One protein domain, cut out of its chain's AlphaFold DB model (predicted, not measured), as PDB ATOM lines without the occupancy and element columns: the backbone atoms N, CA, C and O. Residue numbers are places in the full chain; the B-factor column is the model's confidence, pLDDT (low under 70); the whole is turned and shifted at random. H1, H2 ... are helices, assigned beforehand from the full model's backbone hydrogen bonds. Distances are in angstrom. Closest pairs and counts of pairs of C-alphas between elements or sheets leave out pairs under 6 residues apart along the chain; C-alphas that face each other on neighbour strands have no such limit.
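What this domain is: This is residues 2 to 87 of the 100 residues of a protein of Bathyarchaeota archaeon (strain B24) (UniProt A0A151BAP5). One long helix, H2, makes the spine: H1 packs along its first part, H3 along residues 22 to 33, H4 folds back along H3, and H5 returns to cross H2 near its beginning. The printed part has 86 residues with five named helices, H1 to H5 in order, and no named strand. It is all helix and compact, with a radius of gyration of the C-alphas of 13.7 A and spans of 38 by 27 by 24 A.

How they stand to each other: Start at H1, residues 2 to 10, which forms a hairpin with H2, residues 14 to 37; their closest C-alphas, 5 and 17, are 4.1 A apart. H2 touches H3, residues 46 to 54, with closest C-alphas 26 and 46, 5.9 A apart. H3 forms a hairpin with H4, residues 59 to 67; their closest C-alphas, 54 and 61, are 5.4 A apart. H5, residues 69 to 85, touches H2 with residues 75 to 82 alone, at a steep tilt of 67 degrees; their closest C-alphas, 19 and 79, are 5.3 A apart. Every O i to N i+4 pair is within hydrogen-bond range in H1 to H5.

Where its parts are: Find C-alpha 14 at (-1.378, -17.252, 8.905); H2 runs 34.2 A from there. H5, 23.4 A long, ends at (-0.742, -23.565, 22.109).

The domain as a whole: The printed part has no cut and no long link; pLDDT is under 70 at residue 79 and residues 82 to 87.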
ATOM      1  N   VAL A   2      10.860 -20.735   3.896       79.44
ATOM      2  CA  VAL A   2      10.240 -19.568   3.226       79.44
ATOM      3  C   VAL A   2       9.133 -19.977   2.243       79.44
ATOM      4  O   VAL A   2       7.997 -19.568   2.424       79.44
ATOM      5  N   THR A   3       9.395 -20.923   1.333       83.38
ATOM      6  CA  THR A   3       8.369 -21.462   0.412       83.38
ATOM      7  C   THR A   3       7.178 -22.101   1.133       83.38
ATOM      8  O   THR A   3       6.055 -22.084   0.646       83.38
ATOM      9  N   MET A   4       7.401 -22.680   2.315       78.75
ATOM     10  CA  MET A   4       6.319 -23.260   3.119       78.75
ATOM     11  C   MET A   4       5.509 -22.165   3.821       78.75
ATOM     12  O   MET A   4       4.302 -22.312   3.959       78.75
ATOM     13  N   ALA A   5       6.158 -21.073   4.241       77.12
ATOM     14  CA  ALA A   5       5.490 -19.908   4.806       77.12
ATOM     15  C   ALA A   5       4.598 -19.222   3.763       77.12
ATOM     16  O   ALA A   5       3.468 -18.864   4.081       77.12
ATOM     17  N   GLU A   6       5.077 -19.099   2.523       80.12
ATOM     18  CA  GLU A   6       4.308 -18.567   1.390       80.12
ATOM     19  C   GLU A   6       3.081 -19.439   1.102       80.12
ATOM     20  O   GLU A   6       1.959 -18.944   1.129       80.12
ATOM     21  N   ASN A   7       3.266 -20.757   0.973       83.00
ATOM     22  CA  ASN A   7       2.145 -21.684   0.793       83.00
ATOM     23  C   ASN A   7       1.144 -21.623   1.959       83.00
ATOM     24  O   ASN A   7      -0.062 -21.605   1.738       83.00
ATOM     25  N   ALA A   8       1.611 -21.582   3.210       77.88
ATOM     26  CA  ALA A   8       0.727 -21.476   4.371       77.88
ATOM     27  C   ALA A   8      -0.083 -20.169   4.348       77.88
ATOM     28  O   ALA A   8      -1.275 -20.189   4.641       77.88
ATOM     29  N   PHE A   9       0.537 -19.059   3.939       78.69
ATOM     30  CA  PHE A   9      -0.130 -17.767   3.791       78.69
ATOM     31  C   PHE A   9      -1.219 -17.804   2.713       78.69
ATOM     32  O   PHE A   9      -2.346 -17.382   2.970       78.69
ATOM     33  N   GLU A  10      -0.906 -18.351   1.537       85.81
ATOM     34  CA  GLU A  10      -1.854 -18.493   0.422       85.81
ATOM     35  C   GLU A  10      -3.053 -19.383   0.781       85.81
ATOM     36  O   GLU A  10      -4.165 -19.145   0.314       85.81
ATOM     37  N   ASN A  11      -2.851 -20.366   1.663       84.12
ATOM     38  CA  ASN A  11      -3.899 -21.264   2.152       84.12
ATOM     39  C   ASN A  11      -4.624 -20.749   3.416       84.12
ATOM     40  O   ASN A  11      -5.440 -21.469   3.987       84.12
ATOM     41  N   GLY A  12      -4.345 -19.520   3.872       81.56
ATOM     42  CA  GLY A  12      -5.007 -18.904   5.031       81.56
ATOM     43  C   GLY A  12      -4.498 -19.365   6.405       81.56
ATOM     44  O   GLY A  12      -5.045 -18.961   7.430       81.56
ATOM     45  N   PHE A  13      -3.434 -20.168   6.457       79.88
ATOM     46  CA  PHE A  13      -2.773 -20.613   7.689       79.88
ATOM     47  C   PHE A  13      -1.741 -19.574   8.156       79.88
ATOM     48  O   PHE A  13      -0.525 -19.778   8.089       79.88
ATOM     49  N   TYR A  14      -2.225 -18.404   8.578       79.12
ATOM     50  CA  TYR A  14      -1.378 -17.252   8.905       79.12
ATOM     51  C   TYR A  14      -0.464 -17.476  10.116       79.12
ATOM     52  O   TYR A  14       0.673 -17.004  10.126       79.12
ATOM     53  N   ASP A  15      -0.930 -18.219  11.115       75.12
ATOM     54  CA  ASP A  15      -0.167 -18.635  12.293       75.12
ATOM     55  C   ASP A  15       1.018 -19.536  11.910       75.12
ATOM     56  O   ASP A  15       2.161 -19.274  12.295       75.12
ATOM     57  N   VAL A  16       0.766 -20.541  11.067       79.75
ATOM     58  CA  VAL A  16       1.787 -21.447  10.527       79.75
ATOM     59  C   VAL A  16       2.770 -20.689   9.636       79.75
ATOM     60  O   VAL A  16       3.979 -20.908   9.723       79.75
ATOM     61  N   SER A  17       2.280 -19.763   8.809       81.69
ATOM     62  CA  SER A  17       3.126 -18.908   7.975       81.69
ATOM     63  C   SER A  17       4.084 -18.054   8.815       81.69
ATOM     64  O   SER A  17       5.296 -18.072   8.580       81.69
ATOM     65  N   CYS A  18       3.572 -17.383   9.853       80.81
ATOM     66  CA  CYS A  18       4.383 -16.581  10.771       80.81
ATOM     67  C   CYS A  18       5.419 -17.436  11.512       80.81
ATOM     68  O   CYS A  18       6.582 -17.043  11.610       80.81
ATOM     69  N   PHE A  19       5.030 -18.626  11.975       82.88
ATOM     70  CA  PHE A  19       5.946 -19.573  12.609       82.88
ATOM     71  C   PHE A  19       7.086 -19.997  11.670       82.88
ATOM     72  O   PHE A  19       8.258 -19.976  12.047       82.88
ATOM     73  N   LEU A  20       6.769 -20.350  10.424       85.12
ATOM     74  CA  LEU A  20       7.771 -20.757   9.436       85.12
ATOM     75  C   LEU A  20       8.706 -19.604   9.048       85.12
ATOM     76  O   LEU A  20       9.899 -19.837   8.822       85.12
ATOM     77  N   ALA A  21       8.188 -18.377   8.994       86.31
ATOM     78  CA  ALA A  21       8.981 -17.174   8.761       86.31
ATOM     79  C   ALA A  21       9.944 -16.890   9.928       86.31
ATOM     80  O   ALA A  21      11.124 -16.619   9.693       86.31
ATOM     81  N   GLU A  22       9.480 -17.023  11.175       86.56
ATOM     82  CA  GLU A  22      10.312 -16.909  12.379       86.56
ATOM     83  C   GLU A  22      11.464 -17.924  12.350       86.56
ATOM     84  O   GLU A  22      12.633 -17.547  12.469       86.56
ATOM     85  N   GLN A  23      11.156 -19.197  12.081       89.31
ATOM     86  CA  GLN A  23      12.155 -20.266  12.021       89.31
ATOM     87  C   GLN A  23      13.199 -20.029  10.925       89.31
ATOM     88  O   GLN A  23      14.402 -20.216  11.148       89.31
ATOM     89  N   ALA A  24      12.758 -19.580   9.745       91.25
ATOM     90  CA  ALA A  24      13.655 -19.243   8.646       91.25
ATOM     91  C   ALA A  24      14.617 -18.110   9.034       91.25
ATOM     92  O   ALA A  24      15.827 -18.222   8.811       91.25
ATOM     93  N   LEU A  25      14.098 -17.048   9.657       91.06
ATOM     94  CA  LEU A  25      14.901 -15.913  10.107       91.06
ATOM     95  C   LEU A  25      15.914 -16.335  11.178       91.06
ATOM     96  O   LEU A  25      17.091 -15.983  11.097       91.06
ATOM     97  N   GLN A  26      15.495 -17.143  12.147       91.88
ATOM     98  CA  GLN A  26      16.371 -17.633  13.206       91.88
ATOM     99  C   GLN A  26      17.548 -18.457  12.657       91.88
ATOM    100  O   GLN A  26      18.687 -18.279  13.097       91.88
ATOM    101  N   LEU A  27      17.297 -19.345  11.690       93.19
ATOM    102  CA  LEU A  27      18.346 -20.134  11.039       93.19
ATOM    103  C   LEU A  27      19.311 -19.264  10.243       93.19
ATOM    104  O   LEU A  27      20.522 -19.456  10.340       93.19
ATOM    105  N   TYR A  28      18.787 -18.288   9.500       93.56
ATOM    106  CA  TYR A  28      19.609 -17.346   8.753       93.56
ATOM    107  C   TYR A  28      20.563 -16.575   9.675       93.56
ATOM    108  O   TYR A  28      21.771 -16.543   9.440       93.56
ATOM    109  N   LEU A  29      20.047 -16.025  10.777       92.50
ATOM    110  CA  LEU A  29      20.856 -15.278  11.743       92.50
ATOM    111  C   LEU A  29      21.918 -16.159  12.410       92.50
ATOM    112  O   LEU A  29      23.067 -15.742  12.548       92.50
ATOM    113  N   LYS A  30      21.571 -17.398  12.780       94.19
ATOM    114  CA  LYS A  30      22.533 -18.362  13.338       94.19
ATOM    115  C   LYS A  30      23.629 -18.720  12.340       94.19
ATOM    116  O   LYS A  30      24.790 -18.784  12.731       94.19
ATOM    117  N   ALA A  31      23.284 -18.917  11.068       94.56
ATOM    118  CA  ALA A  31      24.260 -19.184  10.016       94.56
ATOM    119  C   ALA A  31      25.211 -17.992   9.806       94.56
ATOM    120  O   ALA A  31      26.418 -18.187   9.679       94.56
ATOM    121  N   MET A  32      24.688 -16.763   9.838       92.69
ATOM    122  CA  MET A  32      25.498 -15.543   9.753       92.69
ATOM    123  C   MET A  32      26.454 -15.399  10.940       92.69
ATOM    124  O   MET A  32      27.644 -15.173  10.739       92.69
ATOM    125  N   LEU A  33      25.963 -15.588  12.167       92.12
ATOM    126  CA  LEU A  33      26.799 -15.555  13.370       92.12
ATOM    127  C   LEU A  33      27.862 -16.657  13.344       92.12
ATOM    128  O   LEU A  33      29.027 -16.377  13.604       92.12
ATOM    129  N   LEU A  34      27.505 -17.879  12.936       93.50
ATOM    130  CA  LEU A  34      28.465 -18.970  12.772       93.50
ATOM    131  C   LEU A  34      29.567 -18.607  11.771       93.50
ATOM    132  O   LEU A  34      30.740 -18.845  12.038       93.50
ATOM    133  N   LYS A  35      29.194 -18.009  10.635       92.81
ATOM    134  CA  LYS A  35      30.134 -17.597   9.588       92.81
ATOM    135  C   LYS A  35      31.079 -16.483  10.049       92.81
ATOM    136  O   LYS A  35      32.234 -16.482   9.640       92.81
ATOM    137  N   LEU A  36      30.597 -15.537  10.857       89.81
ATOM    138  CA  LEU A  36      31.367 -14.361  11.279       89.81
ATOM    139  C   LEU A  36      32.171 -14.582  12.569       89.81
ATOM    140  O   LEU A  36      33.268 -14.052  12.694       89.81
ATOM    141  N   LEU A  37      31.636 -15.348  13.522       87.94
ATOM    142  CA  LEU A  37      32.208 -15.536  14.863       87.94
ATOM    143  C   LEU A  37      32.719 -16.956  15.132       87.94
ATOM    144  O   LEU A  37      33.271 -17.211  16.199       87.94
ATOM    145  N   GLY A  38      32.473 -17.912  14.232       89.38
ATOM    146  CA  GLY A  38      32.735 -19.329  14.497       89.38
ATOM    147  C   GLY A  38      31.763 -19.962  15.502       89.38
ATOM    148  O   GLY A  38      31.943 -21.113  15.893       89.38
ATOM    149  N   GLY A  39      30.710 -19.246  15.911       86.62
ATOM    150  CA  GLY A  39      29.699 -19.731  16.848       86.62
ATOM    151  C   GLY A  39      28.481 -18.812  16.942       86.62
ATOM    152  O   GLY A  39      28.480 -17.698  16.427       86.62
ATOM    153  N   TYR A  40      27.420 -19.283  17.597       89.12
ATOM    154  CA  TYR A  40      26.211 -18.495  17.844       89.12
ATOM    155  C   TYR A  40      25.619 -18.804  19.228       89.12
ATOM    156  O   TYR A  40      25.751 -19.932  19.721       89.12
ATOM    157  N   PRO A  41      24.930 -17.842  19.873       86.38
ATOM    158  CA  PRO A  41      24.234 -18.097  21.127       86.38
ATOM    159  C   PRO A  41      23.142 -19.157  20.941       86.38
ATOM    160  O   PRO A  41      22.325 -19.068  20.022       86.38
ATOM    161  N   ARG A  42      23.063 -20.138  21.849       86.19
ATOM    162  CA  ARG A  42      21.983 -21.141  21.864       86.19
ATOM    163  C   ARG A  42      20.680 -20.526  22.385       86.19
ATOM    164  O   ARG A  42      20.264 -20.770  23.512       86.19
ATOM    165  N   THR A  43      20.063 -19.682  21.567       86.50
ATOM    166  CA  THR A  43      18.794 -19.005  21.848       86.50
ATOM    167  C   THR A  43      17.842 -19.117  20.658       86.50
ATOM    168  O   THR A  43      18.266 -19.341  19.519       86.50
ATOM    169  N   HIS A  44      16.550 -18.977  20.942       84.69
ATOM    170  CA  HIS A  44      15.495 -18.828  19.942       84.69
ATOM    171  C   HIS A  44      15.007 -17.377  19.815       84.69
ATOM    172  O   HIS A  44      14.123 -17.104  19.020       84.69
ATOM    173  N   SER A  45      15.582 -16.432  20.568       87.44
ATOM    174  CA  SER A  45      15.226 -15.021  20.412       87.44
ATOM    175  C   SER A  45      15.926 -14.426  19.193       87.44
ATOM    176  O   SER A  45      17.150 -14.265  19.183       87.44
ATOM    177  N   ILE A  46      15.136 -14.056  18.187       90.12
ATOM    178  CA  ILE A  46      15.569 -13.274  17.027       90.12
ATOM    179  C   ILE A  46      16.161 -11.941  17.468       90.12
ATOM    180  O   ILE A  46      17.217 -11.564  16.971       90.12
ATOM    181  N   ARG A  47      15.543 -11.248  18.431       89.06
ATOM    182  CA  ARG A  47      16.048  -9.961  18.935       89.06
ATOM    183  C   ARG A  47      17.438 -10.104  19.539       89.06
ATOM    184  O   ARG A  47      18.311  -9.280  19.277       89.06
ATOM    185  N   ARG A  48      17.681 -11.178  20.295       89.06
ATOM    186  CA  ARG A  48      19.009 -11.459  20.851       89.06
ATOM    187  C   ARG A  48      20.023 -11.807  19.762       89.06
ATOM    188  O   ARG A  48      21.141 -11.311  19.814       89.06
ATOM    189  N   LEU A  49      19.646 -12.619  18.771       91.81
ATOM    190  CA  LEU A  49      20.522 -12.953  17.641       91.81
ATOM    191  C   LEU A  49      20.879 -11.712  16.807       91.81
ATOM    192  O   LEU A  49      22.041 -11.522  16.460       91.81
ATOM    193  N   LEU A  50      19.899 -10.849  16.537       90.56
ATOM    194  CA  LEU A  50      20.094  -9.575  15.850       90.56
ATOM    195  C   LEU A  50      20.986  -8.626  16.647       90.56
ATOM    196  O   LEU A  50      21.861  -8.004  16.057       90.56
ATOM    197  N   GLY A  51      20.812  -8.553  17.967       88.62
ATOM    198  CA  GLY A  51      21.657  -7.736  18.838       88.62
ATOM    199  C   GLY A  51      23.114  -8.205  18.888       88.62
ATOM    200  O   GLY A  51      24.017  -7.385  19.004       88.62
ATOM    201  N   GLU A  52      23.379  -9.509  18.773       89.69
ATOM    202  CA  GLU A  52      24.759  -9.993  18.617       89.69
ATOM    203  C   GLU A  52      25.320  -9.676  17.228       89.69
ATOM    204  O   GLU A  52      26.487  -9.314  17.100       89.69
ATOM    205  N   LEU A  53      24.490  -9.764  16.187       89.62
ATOM    206  CA  LEU A  53      24.909  -9.465  14.821       89.62
ATOM    207  C   LEU A  53      25.143  -7.959  14.599       89.62
ATOM    208  O   LEU A  53      26.073  -7.582  13.887       89.62
ATOM    209  N   SER A  54      24.350  -7.085  15.225       88.75
ATOM    210  CA  SER A  54      24.466  -5.626  15.083       88.75
ATOM    211  C   SER A  54      25.780  -5.084  15.634       88.75
ATOM    212  O   SER A  54      26.321  -4.141  15.065       88.75
ATOM    213  N   LYS A  55      26.353  -5.734  16.657       85.25
ATOM    214  CA  LYS A  55      27.693  -5.415  17.181       85.25
ATOM    215  C   LYS A  55      28.815  -5.633  16.158       85.25
ATOM    216  O   LYS A  55      29.908  -5.116  16.355       85.25
ATOM    217  N   LEU A  56      28.570  -6.424  15.109       82.38
ATOM    218  CA  LEU A  56      29.590  -6.858  14.147       82.38
ATOM    219  C   LEU A  56      29.459  -6.207  12.776       82.38
ATOM    220  O   LEU A  56      30.454  -6.094  12.067       82.38
ATOM    221  N   VAL A  57      28.235  -5.867  12.370       79.69
ATOM    222  CA  VAL A  57      27.957  -5.438  10.996       79.69
ATOM    223  C   VAL A  57      27.927  -3.919  10.896       79.69
ATOM    224  O   VAL A  57      28.790  -3.337  10.248       79.69
ATOM    225  N   ASP A  58      26.913  -3.279  11.481       79.38
ATOM    226  CA  ASP A  58      26.683  -1.841  11.330       79.38
ATOM    227  C   ASP A  58      25.574  -1.355  12.281       79.38
ATOM    228  O   ASP A  58      24.555  -2.029  12.465       79.38
ATOM    229  N   SER A  59      25.719  -0.125  12.774       79.00
ATOM    230  CA  SER A  59      24.676   0.692  13.415       79.00
ATOM    231  C   SER A  59      23.329   0.733  12.669       79.00
ATOM    232  O   SER A  59      22.274   0.840  13.292       79.00
ATOM    233  N   ARG A  60      23.318   0.581  11.338       83.50
ATOM    234  CA  ARG A  60      22.091   0.492  10.527       83.50
ATOM    235  C   ARG A  60      21.235  -0.723  10.881       83.50
ATOM    236  O   ARG A  60      20.009  -0.638  10.832       83.50
ATOM    237  N   LEU A  61      21.860  -1.843  11.252       83.56
ATOM    238  CA  LEU A  61      21.133  -3.026  11.714       83.56
ATOM    239  C   LEU A  61      20.500  -2.769  13.085       83.56
ATOM    240  O   LEU A  61      19.384  -3.211  13.343       83.56
ATOM    241  N   GLU A  62      21.182  -2.015  13.942       82.25
ATOM    242  CA  GLU A  62      20.661  -1.615  15.246       82.25
ATOM    243  C   GLU A  62      19.454  -0.674  15.111       82.25
ATOM    244  O   GLU A  62      18.425  -0.900  15.750       82.25
ATOM    245  N   GLU A  63      19.526   0.317  14.217       87.00
ATOM    246  CA  GLU A  63      18.379   1.171  13.871       87.00
ATOM    247  C   GLU A  63      17.218   0.346  13.314       87.00
ATOM    248  O   GLU A  63      16.083   0.483  13.768       87.00
ATOM    249  N   PHE A  64      17.489  -0.573  12.382       87.44
ATOM    250  CA  PHE A  64      16.457  -1.457  11.847       87.44
ATOM    251  C   PHE A  64      15.752  -2.249  12.959       87.44
ATOM    252  O   PHE A  64      14.522  -2.337  12.967       87.44
ATOM    253  N   CYS A  65      16.509  -2.794  13.915       86.06
ATOM    254  CA  CYS A  65      15.954  -3.531  15.049       86.06
ATOM    255  C   CYS A  65      15.109  -2.639  15.959       86.06
ATOM    256  O   CYS A  65      14.042  -3.059  16.403       86.06
ATOM    257  N   ARG A  66      15.564  -1.409  16.217       86.12
ATOM    258  CA  ARG A  66      14.840  -0.425  17.025       86.12
ATOM    259  C   ARG A  66      13.513  -0.037  16.374       86.12
ATOM    260  O   ARG A  66      12.475  -0.131  17.022       86.12
ATOM    261  N   VAL A  67      13.528   0.329  15.091       90.62
ATOM    262  CA  VAL A  67      12.321   0.730  14.343       90.62
ATOM    263  C   VAL A  67      11.317  -0.420  14.238       90.62
ATOM    264  O   VAL A  67      10.111  -0.204  14.323       90.62
ATOM    265  N   ASN A  68      11.798  -1.656  14.089       87.69
ATOM    266  CA  ASN A  68      10.942  -2.830  13.908       87.69
ATOM    267  C   ASN A  68      10.690  -3.620  15.200       87.69
ATOM    268  O   ASN A  68      10.120  -4.708  15.132       87.69
ATOM    269  N   TRP A  69      11.061  -3.094  16.370       84.00
ATOM    270  CA  TRP A  69      11.026  -3.824  17.640       84.00
ATOM    271  C   TRP A  69       9.676  -4.492  17.928       84.00
ATOM    272  O   TRP A  69       9.627  -5.671  18.268       84.00
ATOM    273  N   VAL A  70       8.574  -3.761  17.735       86.31
ATOM    274  CA  VAL A  70       7.212  -4.272  17.967       86.31
ATOM    275  C   VAL A  70       6.889  -5.436  17.028       86.31
ATOM    276  O   VAL A  70       6.341  -6.445  17.459       86.31
ATOM    277  N   ARG A  71       7.278  -5.329  15.751       84.94
ATOM    278  CA  ARG A  71       7.059  -6.385  14.750       84.94
ATOM    279  C   ARG A  71       7.903  -7.621  15.051       84.94
ATOM    280  O   ARG A  71       7.414  -8.736  14.929       84.94
ATOM    281  N   LEU A  72       9.150  -7.422  15.479       85.50
ATOM    282  CA  LEU A  72      10.041  -8.505  15.896       85.50
ATOM    283  C   LEU A  72       9.527  -9.206  17.159       85.50
ATOM    284  O   LEU A  72       9.609 -10.427  17.239       85.50
ATOM    285  N   SER A  73       8.963  -8.456  18.110       84.25
ATOM    286  CA  SER A  73       8.314  -9.029  19.294       84.25
ATOM    287  C   SER A  73       7.105  -9.874  18.904       84.25
ATOM    288  O   SER A  73       7.029 -11.027  19.300       84.25
ATOM    289  N   ALA A  74       6.216  -9.347  18.055       82.06
ATOM    290  CA  ALA A  74       5.043 -10.083  17.589       82.06
ATOM    291  C   ALA A  74       5.415 -11.384  16.849       82.06
ATOM    292  O   ALA A  74       4.723 -12.392  16.978       82.06
ATOM    293  N   LEU A  75       6.525 -11.384  16.102       81.38
ATOM    294  CA  LEU A  75       7.037 -12.578  15.427       81.38
ATOM    295  C   LEU A  75       7.567 -13.630  16.421       81.38
ATOM    296  O   LEU A  75       7.301 -14.819  16.256       81.38
ATOM    297  N   GLU A  76       8.280 -13.206  17.469       81.88
ATOM    298  CA  GLU A  76       8.713 -14.105  18.551       81.88
ATOM    299  C   GLU A  76       7.522 -14.647  19.362       81.88
ATOM    300  O   GLU A  76       7.511 -15.824  19.736       81.88
ATOM    301  N   ASP A  77       6.498 -13.825  19.594       79.88
ATOM    302  CA  ASP A  77       5.270 -14.232  20.279       79.88
ATOM    303  C   ASP A  77       4.499 -15.268  19.453       79.88
ATOM    304  O   ASP A  77       4.041 -16.269  20.002       79.88
ATOM    305  N   ALA A  78       4.430 -15.104  18.126       74.00
ATOM    306  CA  ALA A  78       3.848 -16.100  17.227       74.00
ATOM    307  C   ALA A  78       4.565 -17.460  17.325       74.00
ATOM    308  O   ALA A  78       3.912 -18.504  17.309       74.00
ATOM    309  N   TYR A  79       5.891 -17.468  17.506       69.38
ATOM    310  CA  TYR A  79       6.651 -18.694  17.762       69.38
ATOM    311  C   TYR A  79       6.308 -19.342  19.107       69.38
ATOM    312  O   TYR A  79       6.112 -20.559  19.173       69.38
ATOM    313  N   LEU A  80       6.202 -18.551  20.181       70.31
ATOM    314  CA  LEU A  80       5.784 -19.059  21.491       70.31
ATOM    315  C   LEU A  80       4.360 -19.619  21.432       70.31
ATOM    316  O   LEU A  80       4.115 -20.713  21.934       70.31
ATOM    317  N   MET A  81       3.438 -18.924  20.771       70.81
ATOM    318  CA  MET A  81       2.068 -19.397  20.591       70.81
ATOM    319  C   MET A  81       2.040 -20.698  19.789       70.81
ATOM    320  O   MET A  81       1.531 -21.691  20.291       70.81
ATOM    321  N   ALA A  82       2.682 -20.782  18.624       67.00
ATOM    322  CA  ALA A  82       2.729 -22.026  17.849       67.00
ATOM    323  C   ALA A  82       3.340 -23.205  18.635       67.00
ATOM    324  O   ALA A  82       2.890 -24.341  18.514       67.00
ATOM    325  N   ARG A  83       4.345 -22.948  19.482       65.62
ATOM    326  CA  ARG A  83       5.014 -23.991  20.273       65.62
ATOM    327  C   ARG A  83       4.233 -24.424  21.518       65.62
ATOM    328  O   ARG A  83       4.334 -25.586  21.904       65.62
ATOM    329  N   TYR A  84       3.519 -23.509  22.171       61.09
ATOM    330  CA  TYR A  84       2.871 -23.760  23.465       61.09
ATOM    331  C   TYR A  84       1.344 -23.891  23.387       61.09
ATOM    332  O   TYR A  84       0.770 -24.561  24.243       61.09
ATOM    333  N   PHE A  85       0.685 -23.325  22.370       58.00
ATOM    334  CA  PHE A  85      -0.742 -23.565  22.109       58.00
ATOM    335  C   PHE A  85      -0.995 -24.873  21.356       58.00
ATOM    336  O   PHE A  85      -2.056 -25.465  21.528       58.00
ATOM    337  N   VAL A  86      -0.013 -25.399  20.616       53.88
ATOM    338  CA  VAL A  86      -0.049 -26.777  20.096       53.88
ATOM    339  C   VAL A  86       0.484 -27.732  21.168       53.88
ATOM    340  O   VAL A  86       1.432 -28.487  20.963       53.88
ATOM    341  N   LYS A  87      -0.086 -27.689  22.377       46.09
ATOM    342  CA  LYS A  87       0.118 -28.779  23.333       46.09
ATOM    343  C   LYS A  87      -0.629 -29.992  22.755       46.09
ATOM    344  O   LYS A  87      -1.831 -29.877  22.518       46.09
TER     345      LYS A  87